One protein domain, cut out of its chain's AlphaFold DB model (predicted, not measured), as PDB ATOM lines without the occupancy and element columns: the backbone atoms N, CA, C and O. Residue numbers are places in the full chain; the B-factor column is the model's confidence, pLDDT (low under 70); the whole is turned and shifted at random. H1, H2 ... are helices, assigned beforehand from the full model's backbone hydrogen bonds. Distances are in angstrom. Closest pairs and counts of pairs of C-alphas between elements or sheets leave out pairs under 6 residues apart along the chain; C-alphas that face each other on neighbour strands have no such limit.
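Overview. This is residues 2 to 89 of the 478 residues of the protein "Bacitracin export permease protein BceB" of Oceanobacillus oncorhynchi (UniProt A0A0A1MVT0). The model is a long, open helical hairpin shaped like a narrow V: the long helix H1 and the helix H2 run opposite ways and meet along residues 3 to 14 of H1 and 55 to 66 of H2, then spread apart toward the long loop of residues 36 to 47 that joins them. From the last residue of H2, Arg 74, onward, residues 74 to 89 stick out as a free tail, of which 78 to 83 make the short helix H3. The printed part has 88 residues, with three named helices in the order H1, H2, H3 and no named strand, and its class is all helix. It is extended, with a radius of gyration of the C-alphas of 21.3 A and spans of 67 by 28 by 15 A.

Along the chain. Begin with the longest helix, H1, residues 2 to 35. Find C-alpha 2 at (-8.462, 41.183, -29.400); from there the helix runs 46.8 A to C-alpha 35 at (-50.296, 21.304, -22.991), with x falling along the way. Next look at H2, residues 48 to 74, where x climbs again over 38.9 A from first to last C-alpha. H3, residues 78 to 83, ends at C-alpha 83, at (6.724, 28.994, -39.570).

Arrangement. Start from H1 and look across to H2, which it touches with residues 3 to 14 alone; H2 touches H1 with residues 55 to 66 alone. Their closest C-alphas are those of Ala 10 and Phe 62, 6.3 A apart. The two helices run opposite ways at a shallow tilt of 33 degrees, only just short of steep, and form a helical hairpin. Their centres are 15.9 A apart. Moving outward, you find H3 apart from H1 and also apart from H2. In the backbones of H1, H2 and H3, every O i to N i+4 pair is within hydrogen-bond range.

Size, cuts and confidence. The two C-alphas farthest apart are those of Asp 39, in the loop, and Ile 79, in H3, at 66.6 A, and the outline is only just a rod. Without the free residues 74 to 89, the body of 72 residues spans 56 by 19 by 15 A. The link from H1 to H2 is long, with 12 residues, while the link from H2 to H3 is tight, with 3. The printed part has no cut. In the B-factor column you will find a mean pLDDT of the printed part of 80.2, with values under 70 at residues 35 to 45 and 78 to 89.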
ATOM      1  N   LEU A   2      -7.736  42.393 -29.828       81.62
ATOM      2  CA  LEU A   2      -8.462  41.183 -29.400       81.62
ATOM      3  C   LEU A   2      -9.294  41.327 -28.120       81.62
ATOM      4  O   LEU A   2     -10.351  40.719 -28.015       81.62
ATOM      5  N   ALA A   3      -8.858  42.155 -27.165       84.62
ATOM      6  CA  ALA A   3      -9.675  42.454 -25.989       84.62
ATOM      7  C   ALA A   3     -10.971  43.192 -26.363       84.62
ATOM      8  O   ALA A   3     -12.035  42.825 -25.882       84.62
ATOM      9  N   TYR A   4     -10.895  44.169 -27.274       88.25
ATOM     10  CA  TYR A   4     -12.072  44.876 -27.787       88.25
ATOM     11  C   TYR A   4     -12.961  43.964 -28.634       88.25
ATOM     12  O   TYR A   4     -14.173  44.011 -28.503       88.25
ATOM     13  N   GLU A   5     -12.376  43.096 -29.457       90.00
ATOM     14  CA  GLU A   5     -13.126  42.100 -30.230       90.00
ATOM     15  C   GLU A   5     -13.879  41.123 -29.317       90.00
ATOM     16  O   GLU A   5     -15.084  40.945 -29.468       90.00
ATOM     17  N   THR A   6     -13.198  40.567 -28.308       88.94
ATOM     18  CA  THR A   6     -13.815  39.674 -27.312       88.94
ATOM     19  C   THR A   6     -14.917  40.397 -26.537       88.94
ATOM     20  O   THR A   6     -15.970  39.817 -26.305       88.94
ATOM     21  N   LEU A   7     -14.713  41.674 -26.188       89.69
ATOM     22  CA  LEU A   7     -15.720  42.508 -25.529       89.69
ATOM     23  C   LEU A   7     -16.955  42.720 -26.420       89.69
ATOM     24  O   LEU A   7     -18.075  42.553 -25.949       89.69
ATOM     25  N   TYR A   8     -16.775  43.056 -27.701       92.38
ATOM     26  CA  TYR A   8     -17.896  43.237 -28.627       92.38
ATOM     27  C   TYR A   8     -18.676  41.940 -28.843       92.38
ATOM     28  O   TYR A   8     -19.905  41.966 -28.848       92.38
ATOM     29  N   ILE A   9     -17.979  40.806 -28.964       93.12
ATOM     30  CA  ILE A   9     -18.615  39.487 -29.056       93.12
ATOM     31  C   ILE A   9     -19.379  39.177 -27.766       93.12
ATOM     32  O   ILE A   9     -20.521  38.727 -27.840       93.12
ATOM     33  N   ALA A  10     -18.794  39.449 -26.597       91.94
ATOM     34  CA  ALA A  10     -19.439  39.232 -25.304       91.94
ATOM     35  C   ALA A  10     -20.736  40.038 -25.183       91.94
ATOM     36  O   ALA A  10     -21.791  39.465 -24.934       91.94
ATOM     37  N   VAL A  11     -20.687  41.344 -25.455       92.19
ATOM     38  CA  VAL A  11     -21.871  42.213 -25.384       92.19
ATOM     39  C   VAL A  11     -22.933  41.771 -26.388       92.19
ATOM     40  O   VAL A  11     -24.092  41.605 -26.020       92.19
ATOM     41  N   PHE A  12     -22.555  41.536 -27.647       94.50
ATOM     42  CA  PHE A  12     -23.515  41.143 -28.678       94.50
ATOM     43  C   PHE A  12     -24.165  39.789 -28.370       94.50
ATOM     44  O   PHE A  12     -25.383  39.657 -28.453       94.50
ATOM     45  N   SER A  13     -23.371  38.793 -27.977       93.50
ATOM     46  CA  SER A  13     -23.879  37.460 -27.635       93.50
ATOM     47  C   SER A  13     -24.750  37.462 -26.382       93.50
ATOM     48  O   SER A  13     -25.777  36.794 -26.386       93.50
ATOM     49  N   MET A  14     -24.407  38.243 -25.352       92.25
ATOM     50  CA  MET A  14     -25.258  38.404 -24.172       92.25
ATOM     51  C   MET A  14     -26.590  39.054 -24.530       92.25
ATOM     52  O   MET A  14     -27.628  38.551 -24.120       92.25
ATOM     53  N   VAL A  15     -26.583  40.134 -25.320       92.38
ATOM     54  CA  VAL A  15     -27.819  40.825 -25.723       92.38
ATOM     55  C   VAL A  15     -28.706  39.902 -26.554       92.38
ATOM     56  O   VAL A  15     -29.880  39.728 -26.239       92.38
ATOM     57  N   VAL A  16     -28.151  39.273 -27.593       94.56
ATOM     58  CA  VAL A  16     -28.912  38.364 -28.459       94.56
ATOM     59  C   VAL A  16     -29.383  37.136 -27.685       94.56
ATOM     60  O   VAL A  16     -30.539  36.749 -27.821       94.56
ATOM     61  N   GLY A  17     -28.524  36.546 -26.852       92.06
ATOM     62  CA  GLY A  17     -28.853  35.379 -26.035       92.06
ATOM     63  C   GLY A  17     -29.936  35.678 -25.006       92.06
ATOM     64  O   GLY A  17     -30.855  34.882 -24.846       92.06
ATOM     65  N   PHE A  18     -29.889  36.848 -24.370       90.12
ATOM     66  CA  PHE A  18     -30.912  37.283 -23.428       90.12
ATOM     67  C   PHE A  18     -32.263  37.510 -24.117       90.12
ATOM     68  O   PHE A  18     -33.284  36.978 -23.684       90.12
ATOM     69  N   VAL A  19     -32.282  38.241 -25.237       90.38
ATOM     70  CA  VAL A  19     -33.516  38.476 -26.004       90.38
ATOM     71  C   VAL A  19     -34.089  37.159 -26.531       90.38
ATOM     72  O   VAL A  19     -35.265  36.876 -26.330       90.38
ATOM     73  N   ALA A  20     -33.267  36.313 -27.153       90.62
ATOM     74  CA  ALA A  20     -33.719  35.017 -27.647       90.62
ATOM     75  C   ALA A  20     -34.194  34.102 -26.509       90.62
ATOM     76  O   ALA A  20     -35.223  33.450 -26.651       90.62
ATOM     77  N   GLY A  21     -33.490  34.087 -25.375       89.06
ATOM     78  CA  GLY A  21     -33.832  33.283 -24.204       89.06
ATOM     79  C   GLY A  21     -35.154  33.702 -23.568       89.06
ATOM     80  O   GLY A  21     -35.979  32.848 -23.274       89.06
ATOM     81  N   THR A  22     -35.405  35.006 -23.426       85.12
ATOM     82  CA  THR A  22     -36.689  35.512 -22.904       85.12
ATOM     83  C   THR A  22     -37.862  35.187 -23.831       85.12
ATOM     84  O   THR A  22     -38.916  34.763 -23.356       85.12
ATOM     85  N   ILE A  23     -37.675  35.316 -25.151       87.94
ATOM     86  CA  ILE A  23     -38.681  34.921 -26.146       87.94
ATOM     87  C   ILE A  23     -38.936  33.413 -26.068       87.94
ATOM     88  O   ILE A  23     -40.090  32.996 -25.993       87.94
ATOM     89  N   LEU A  24     -37.878  32.599 -26.053       86.62
ATOM     90  CA  LEU A  24     -37.993  31.145 -26.009       86.62
ATOM     91  C   LEU A  24     -38.644  30.676 -24.708       86.62
ATOM     92  O   LEU A  24     -39.530  29.836 -24.760       86.62
ATOM     93  N   ASN A  25     -38.286  31.275 -23.570       85.31
ATOM     94  CA  ASN A  25     -38.932  31.013 -22.287       85.31
ATOM     95  C   ASN A  25     -40.439  31.262 -22.377       85.31
ATOM     96  O   ASN A  25     -41.232  30.417 -21.979       85.31
ATOM     97  N   LYS A  26     -40.849  32.391 -22.970       85.00
ATOM     98  CA  LYS A  26     -42.272  32.687 -23.143       85.00
ATOM     99  C   LYS A  26     -42.955  31.665 -24.050       85.00
ATOM    100  O   LYS A  26     -44.050  31.228 -23.720       85.00
ATOM    101  N   VAL A  27     -42.315  31.259 -25.147       84.19
ATOM    102  CA  VAL A  27     -42.831  30.200 -26.029       84.19
ATOM    103  C   VAL A  27     -42.971  28.878 -25.271       84.19
ATOM    104  O   VAL A  27     -44.033  28.275 -25.338       84.19
ATOM    105  N   CYS A  28     -41.961  28.455 -24.509       81.62
ATOM    106  CA  CYS A  28     -42.000  27.231 -23.709       81.62
ATOM    107  C   CYS A  28     -43.106  27.270 -22.651       81.62
ATOM    108  O   CYS A  28     -43.880  26.328 -22.571       81.62
ATOM    109  N   VAL A  29     -43.241  28.362 -21.894       79.50
ATOM    110  CA  VAL A  29     -44.306  28.508 -20.887       79.50
ATOM    111  C   VAL A  29     -45.687  28.479 -21.536       79.50
ATOM    112  O   VAL A  29     -46.594  27.845 -21.011       79.50
ATOM    113  N   LEU A  30     -45.861  29.137 -22.685       81.94
ATOM    114  CA  LEU A  30     -47.123  29.085 -23.428       81.94
ATOM    115  C   LEU A  30     -47.413  27.675 -23.948       81.94
ATOM    116  O   LEU A  30     -48.553  27.241 -23.864       81.94
ATOM    117  N   LEU A  31     -46.398  26.961 -24.446       75.88
ATOM    118  CA  LEU A  31     -46.537  25.569 -24.871       75.88
ATOM    119  C   LEU A  31     -46.917  24.667 -23.698       75.88
ATOM    120  O   LEU A  31     -47.847  23.892 -23.837       75.88
ATOM    121  N   ILE A  32     -46.258  24.810 -22.547       72.12
ATOM    122  CA  ILE A  32     -46.556  24.030 -21.342       72.12
ATOM    123  C   ILE A  32     -47.975  24.329 -20.853       72.12
ATOM    124  O   ILE A  32     -48.746  23.405 -20.659       72.12
ATOM    125  N   ARG A  33     -48.378  25.600 -20.733       71.88
ATOM    126  CA  ARG A  33     -49.752  25.957 -20.331       71.88
ATOM    127  C   ARG A  33     -50.798  25.430 -21.313       71.88
ATOM    128  O   ARG A  33     -51.823  24.922 -20.889       71.88
ATOM    129  N   GLN A  34     -50.508  25.507 -22.613       71.06
ATOM    130  CA  GLN A  34     -51.360  24.942 -23.657       71.06
ATOM    131  C   GLN A  34     -51.431  23.411 -23.585       71.06
ATOM    132  O   GLN A  34     -52.472  22.843 -23.906       71.06
ATOM    133  N   MET A  35     -50.332  22.749 -23.208       63.56
ATOM    134  CA  MET A  35     -50.296  21.304 -22.991       63.56
ATOM    135  C   MET A  35     -51.120  20.917 -21.765       63.56
ATOM    136  O   MET A  35     -51.914  20.001 -21.907       63.56
ATOM    137  N   ILE A  36     -51.003  21.682 -20.667       60.53
ATOM    138  CA  ILE A  36     -51.690  21.467 -19.379       60.53
ATOM    139  C   ILE A  36     -53.172  21.933 -19.406       60.53
ATOM    140  O   ILE A  36     -53.858  21.939 -18.396       60.53
ATOM    141  N   GLY A  37     -53.689  22.427 -20.538       58.50
ATOM    142  CA  GLY A  37     -55.068  22.940 -20.628       58.50
ATOM    143  C   GLY A  37     -55.363  24.196 -19.785       58.50
ATOM    144  O   GLY A  37     -56.510  24.629 -19.720       58.50
ATOM    145  N   ALA A  38     -54.343  24.808 -19.179       61.78
ATOM    146  CA  ALA A  38     -54.478  25.994 -18.346       61.78
ATOM    147  C   ALA A  38     -54.729  27.253 -19.188       61.78
ATOM    148  O   ALA A  38     -54.160  27.426 -20.272       61.78
ATOM    149  N   ASP A  39     -55.515  28.189 -18.644       63.03
ATOM    150  CA  ASP A  39     -55.774  29.468 -19.300       63.03
ATOM    151  C   ASP A  39     -54.463  30.174 -19.675       63.03
ATOM    152  O   ASP A  39     -53.539  30.361 -18.867       63.03
ATOM    153  N   VAL A  40     -54.389  30.603 -20.938       64.69
ATOM    154  CA  VAL A  40     -53.218  31.274 -21.508       64.69
ATOM    155  C   VAL A  40     -53.146  32.708 -20.980       64.69
ATOM    156  O   VAL A  40     -53.400  33.688 -21.680       64.69
ATOM    157  N   ALA A  41     -52.781  32.858 -19.710       61.62
ATOM    158  CA  ALA A  41     -52.536  34.158 -19.117       61.62
ATOM    159  C   ALA A  41     -51.162  34.682 -19.560       61.62
ATOM    160  O   ALA A  41     -50.109  34.074 -19.338       61.62
ATOM    161  N   LEU A  42     -51.145  35.873 -20.158       59.72
ATOM    162  CA  LEU A  42     -49.926  36.582 -20.555       59.72
ATOM    163  C   LEU A  42     -49.212  37.240 -19.355       59.72
ATOM    164  O   LEU A  42     -48.655  38.327 -19.483       59.72
ATOM    165  N   GLY A  43     -49.175  36.571 -18.200       59.41
ATOM    166  CA  GLY A  43     -48.358  36.990 -17.063       59.41
ATOM    167  C   GLY A  43     -46.865  36.948 -17.409       59.41
ATOM    168  O   GLY A  43     -46.415  36.090 -18.178       59.41
ATOM    169  N   SER A  44     -46.090  37.899 -16.892       57.94
ATOM    170  CA  SER A  44     -44.631  37.904 -17.010       57.94
ATOM    171  C   SER A  44     -44.024  37.418 -15.698       57.94
ATOM    172  O   SER A  44     -43.986  38.156 -14.721       57.94
ATOM    173  N   GLU A  45     -43.538  36.180 -15.685       65.38
ATOM    174  CA  GLU A  45     -42.742  35.613 -14.590       65.38
ATOM    175  C   GLU A  45     -41.272  36.026 -14.768       65.38
ATOM    176  O   GLU A  45     -40.392  35.225 -15.082       65.38
ATOM    177  N   PHE A  46     -41.000  37.330 -14.691       71.31
ATOM    178  CA  PHE A  46     -39.642  37.847 -14.841       71.31
ATOM    179  C   PHE A  46     -38.938  37.890 -13.481       71.31
ATOM    180  O   PHE A  46     -39.134  38.816 -12.694       71.31
ATOM    181  N   SER A  47     -38.082  36.902 -13.209       82.38
ATOM    182  CA  SER A  47     -37.213  36.923 -12.028       82.38
ATOM    183  C   SER A  47     -35.986  37.798 -12.285       82.38
ATOM    184  O   SER A  47     -35.083  37.433 -13.038       82.38
ATOM    185  N   SER A  48     -35.933  38.957 -11.626       84.56
ATOM    186  CA  SER A  48     -34.762  39.847 -11.691       84.56
ATOM    187  C   SER A  48     -33.499  39.170 -11.149       84.56
ATOM    188  O   SER A  48     -32.400  39.420 -11.640       84.56
ATOM    189  N   GLU A  49     -33.655  38.268 -10.180       89.25
ATOM    190  CA  GLU A  49     -32.559  37.492  -9.609       89.25
ATOM    191  C   GLU A  49     -31.956  36.517 -10.634       89.25
ATOM    192  O   GLU A  49     -30.737  36.498 -10.825       89.25
ATOM    193  N   ALA A  50     -32.793  35.787 -11.380       86.50
ATOM    194  CA  ALA A  50     -32.333  34.868 -12.427       86.50
ATOM    195  C   ALA A  50     -31.537  35.591 -13.529       86.50
ATOM    196  O   ALA A  50     -30.540  35.072 -14.045       86.50
ATOM    197  N   VAL A  51     -31.935  36.821 -13.865       87.69
ATOM    198  CA  VAL A  51     -31.212  37.658 -14.832       87.69
ATOM    199  C   VAL A  51     -29.823  38.034 -14.326       87.69
ATOM    200  O   VAL A  51     -28.856  37.927 -15.082       87.69
ATOM    201  N   ILE A  52     -29.701  38.434 -13.057       92.06
ATOM    202  CA  ILE A  52     -28.414  38.808 -12.456       92.06
ATOM    203  C   ILE A  52     -27.466  37.607 -12.432       92.06
ATOM    204  O   ILE A  52     -26.306  37.744 -12.836       92.06
ATOM    205  N   TRP A  53     -27.952  36.431 -12.027       93.19
ATOM    206  CA  TRP A  53     -27.157  35.201 -12.032       93.19
ATOM    207  C   TRP A  53     -26.686  34.829 -13.437       93.19
ATOM    208  O   TRP A  53     -25.497  34.579 -13.643       93.19
ATOM    209  N   THR A  54     -27.583  34.887 -14.423       90.69
ATOM    210  CA  THR A  54     -27.260  34.577 -15.824       90.69
ATOM    211  C   THR A  54     -26.202  35.534 -16.376       90.69
ATOM    212  O   THR A  54     -25.189  35.101 -16.933       90.69
ATOM    213  N   LEU A  55     -26.392  36.843 -16.191       91.19
ATOM    214  CA  LEU A  55     -25.460  37.854 -16.689       91.19
ATOM    215  C   LEU A  55     -24.088  37.738 -16.012       91.19
ATOM    216  O   LEU A  55     -23.058  37.843 -16.683       91.19
ATOM    217  N   SER A  56     -24.066  37.468 -14.704       93.44
ATOM    218  CA  SER A  56     -22.834  37.261 -13.936       93.44
ATOM    219  C   SER A  56     -22.079  36.024 -14.419       93.44
ATOM    220  O   SER A  56     -20.881  36.102 -14.696       93.44
ATOM    221  N   PHE A  57     -22.780  34.905 -14.610       93.44
ATOM    222  CA  PHE A  57     -22.198  33.650 -15.079       93.44
ATOM    223  C   PHE A  57     -21.546  33.796 -16.461       93.44
ATOM    224  O   PHE A  57     -20.362  33.490 -16.630       93.44
ATOM    225  N   PHE A  58     -22.266  34.352 -17.442       92.69
ATOM    226  CA  PHE A  58     -21.697  34.577 -18.773       92.69
ATOM    227  C   PHE A  58     -20.571  35.617 -18.759       92.69
ATOM    228  O   PHE A  58     -19.603  35.473 -19.505       92.69
ATOM    229  N   SER A  59     -20.637  36.630 -17.888       92.50
ATOM    230  CA  SER A  59     -19.549  37.605 -17.729       92.50
ATOM    231  C   SER A  59     -18.264  36.945 -17.243       92.50
ATOM    232  O   SER A  59     -17.194  37.211 -17.792       92.50
ATOM    233  N   ILE A  60     -18.365  36.029 -16.273       95.62
ATOM    234  CA  ILE A  60     -17.227  35.240 -15.788       95.62
ATOM    235  C   ILE A  60     -16.662  34.371 -16.917       95.62
ATOM    236  O   ILE A  60     -15.448  34.358 -17.123       95.62
ATOM    237  N   ILE A  61     -17.511  33.703 -17.706       93.50
ATOM    238  CA  ILE A  61     -17.063  32.894 -18.853       93.50
ATOM    239  C   ILE A  61     -16.292  33.748 -19.867       93.50
ATOM    240  O   ILE A  61     -15.178  33.388 -20.252       93.50
ATOM    241  N   PHE A  62     -16.837  34.893 -20.286       92.44
ATOM    242  CA  PHE A  62     -16.159  35.772 -21.243       92.44
ATOM    243  C   PHE A  62     -14.862  36.359 -20.685       92.44
ATOM    244  O   PHE A  62     -13.888  36.503 -21.430       92.44
ATOM    245  N   LEU A  63     -14.809  36.640 -19.382       91.75
ATOM    246  CA  LEU A  63     -13.583  37.054 -18.709       91.75
ATOM    247  C   LEU A  63     -12.522  35.945 -18.752       91.75
ATOM    248  O   LEU A  63     -11.374  36.215 -19.104       91.75
ATOM    249  N   LEU A  64     -12.896  34.699 -18.456       93.06
ATOM    250  CA  LEU A  64     -11.990  33.550 -18.535       93.06
ATOM    251  C   LEU A  64     -11.487  33.319 -19.965       93.06
ATOM    252  O   LEU A  64     -10.291  33.098 -20.163       93.06
ATOM    253  N   ILE A  65     -12.361  33.444 -20.969       90.75
ATOM    254  CA  ILE A  65     -11.981  33.374 -22.390       90.75
ATOM    255  C   ILE A  65     -10.984  34.483 -22.733       90.75
ATOM    256  O   ILE A  65      -9.960  34.220 -23.362       90.75
ATOM    257  N   LEU A  66     -11.241  35.719 -22.297       89.94
ATOM    258  CA  LEU A  66     -10.344  36.847 -22.533       89.94
ATOM    259  C   LEU A  66      -8.963  36.611 -21.905       89.94
ATOM    260  O   LEU A  66      -7.943  36.813 -22.568       89.94
ATOM    261  N   LEU A  67      -8.917  36.159 -20.650       90.31
ATOM    262  CA  LEU A  67      -7.672  35.824 -19.954       90.31
ATOM    263  C   LEU A  67      -6.926  34.679 -20.654       90.31
ATOM    264  O   LEU A  67      -5.702  34.747 -20.810       90.31
ATOM    265  N   GLY A  68      -7.656  33.668 -21.134       86.88
ATOM    266  CA  GLY A  68      -7.123  32.573 -21.944       86.88
ATOM    267  C   GLY A  68      -6.494  33.071 -23.247       86.88
ATOM    268  O   GLY A  68      -5.334  32.764 -23.523       86.88
ATOM    269  N   ASN A  69      -7.207  33.916 -23.995       85.94
ATOM    270  CA  ASN A  69      -6.728  34.522 -25.240       85.94
ATOM    271  C   ASN A  69      -5.463  35.362 -25.013       85.94
ATOM    272  O   ASN A  69      -4.476  35.224 -25.738       85.94
ATOM    273  N   ILE A  70      -5.453  36.207 -23.975       86.12
ATOM    274  CA  ILE A  70      -4.284  37.029 -23.626       86.12
ATOM    275  C   ILE A  70      -3.085  36.142 -23.276       86.12
ATOM    276  O   ILE A  70      -1.974  36.400 -23.745       86.12
ATOM    277  N   SER A  71      -3.299  35.098 -22.473       84.75
ATOM    278  CA  SER A  71      -2.239  34.172 -22.061       84.75
ATOM    279  C   SER A  71      -1.666  33.407 -23.254       84.75
ATOM    280  O   SER A  71      -0.448  33.334 -23.407       84.75
ATOM    281  N   GLN A  72      -2.530  32.907 -24.144       79.75
ATOM    282  CA  GLN A  72      -2.125  32.187 -25.352       79.75
ATOM    283  C   GLN A  72      -1.229  33.044 -26.251       79.75
ATOM    284  O   GLN A  72      -0.243  32.548 -26.790       79.75
ATOM    285  N   ILE A  73      -1.530  34.336 -26.377       81.12
ATOM    286  CA  ILE A  73      -0.775  35.256 -27.235       81.12
ATOM    287  C   ILE A  73       0.537  35.683 -26.598       81.12
ATOM    288  O   ILE A  73       1.550  35.736 -27.287       81.12
ATOM    289  N   ARG A  74       0.547  35.960 -25.289       76.50
ATOM    290  CA  ARG A  74       1.788  36.301 -24.576       76.50
ATOM    291  C   ARG A  74       2.814  35.170 -24.631       76.50
ATOM    292  O   ARG A  74       4.008  35.445 -24.637       76.50
ATOM    293  N   LEU A  75       2.350  33.922 -24.668       73.19
ATOM    294  CA  LEU A  75       3.192  32.729 -24.747       73.19
ATOM    295  C   LEU A  75       3.524  32.311 -26.192       73.19
ATOM    296  O   LEU A  75       4.352  31.421 -26.388       73.19
ATOM    297  N   ALA A  76       2.896  32.919 -27.204       72.06
ATOM    298  CA  ALA A  76       3.107  32.548 -28.596       72.06
ATOM    299  C   ALA A  76       4.383  33.190 -29.159       72.06
ATOM    300  O   ALA A  76       4.510  34.411 -29.238       72.06
ATOM    301  N   ASN A  77       5.322  32.361 -29.616       70.25
ATOM    302  CA  ASN A  77       6.537  32.834 -30.272       70.25
ATOM    303  C   ASN A  77       6.222  33.335 -31.698       70.25
ATOM    304  O   ASN A  77       5.779  32.538 -32.533       70.25
ATOM    305  N   PRO A  78       6.522  34.601 -32.053       69.81
ATOM    306  CA  PRO A  78       6.233  35.153 -33.385       69.81
ATOM    307  C   PRO A  78       6.888  34.364 -34.532       69.81
ATOM    308  O   PRO A  78       6.323  34.216 -35.614       69.81
ATOM    309  N   ILE A  79       8.074  33.803 -34.274       66.81
ATOM    310  CA  ILE A  79       8.824  32.969 -35.225       66.81
ATOM    311  C   ILE A  79       8.114  31.629 -35.475       66.81
ATOM    312  O   ILE A  79       8.158  31.100 -36.585       66.81
ATOM    313  N   GLU A  80       7.451  31.081 -34.460       67.31
ATOM    314  CA  GLU A  80       6.711  29.820 -34.541       67.31
ATOM    315  C   GLU A  80       5.376  30.018 -35.277       67.31
ATOM    316  O   GLU A  80       5.010  29.189 -36.106       67.31
ATOM    317  N   LEU A  81       4.726  31.175 -35.093       67.50
ATOM    318  CA  LEU A  81       3.542  31.604 -35.851       67.50
ATOM    319  C   LEU A  81       3.829  31.748 -37.357       67.50
ATOM    320  O   LEU A  81       3.079  31.211 -38.172       67.50
ATOM    321  N   LEU A  82       4.944  32.389 -37.734       66.81
ATOM    322  CA  LEU A  82       5.344  32.580 -39.141       66.81
ATOM    323  C   LEU A  82       5.802  31.284 -39.828       66.81
ATOM    324  O   LEU A  82       5.684  31.149 -41.045       66.81
ATOM    325  N   LYS A  83       6.320  30.316 -39.061       61.28
ATOM    326  CA  LYS A  83       6.724  28.994 -39.570       61.28
ATOM    327  C   LYS A  83       5.626  27.935 -39.448       61.28
ATOM    328  O   LYS A  83       5.812  26.839 -39.967       61.28
ATOM    329  N   SER A  84       4.490  28.243 -38.821       55.97
ATOM    330  CA  SER A  84       3.433  27.264 -38.520       55.97
ATOM    331  C   SER A  84       2.834  26.589 -39.764       55.97
ATOM    332  O   SER A  84       2.454  25.426 -39.685       55.97
ATOM    333  N   GLY A  85       2.834  27.261 -40.923       57.19
ATOM    334  CA  GLY A  85       2.427  26.677 -42.210       57.19
ATOM    335  C   GLY A  85       3.498  25.836 -42.925       57.19
ATOM    336  O   GLY A  85       3.160  25.084 -43.829       57.19
ATOM    337  N   ASN A  86       4.773  25.938 -42.524       53.81
ATOM    338  CA  ASN A  86       5.924  25.296 -43.185       53.81
ATOM    339  C   ASN A  86       6.592  24.195 -42.336       53.81
ATOM    340  O   ASN A  86       7.546  23.559 -42.784       53.81
ATOM    341  N   VAL A  87       6.127  23.964 -41.104       58.09
ATOM    342  CA  VAL A  87       6.606  22.882 -40.231       58.09
ATOM    343  C   VAL A  87       5.605  21.735 -40.308       58.09
ATOM    344  O   VAL A  87       4.470  21.880 -39.866       58.09
ATOM    345  N   GLY A  88       6.024  20.590 -40.860       56.97
ATOM    346  CA  GLY A  88       5.187  19.390 -40.921       56.97
ATOM    347  C   GLY A  88       4.605  19.039 -39.547       56.97
ATOM    348  O   GLY A  88       5.303  19.122 -38.529       56.97
ATOM    349  N   GLU A  89       3.318  18.681 -39.503       64.31
ATOM    350  CA  GLU A  89       2.636  18.378 -38.245       64.31
ATOM    351  C   GLU A  89       3.383  17.265 -37.493       64.31
ATOM    352  O   GLU A  89       3.521  16.141 -37.971       64.31
TER     353      GLU A  89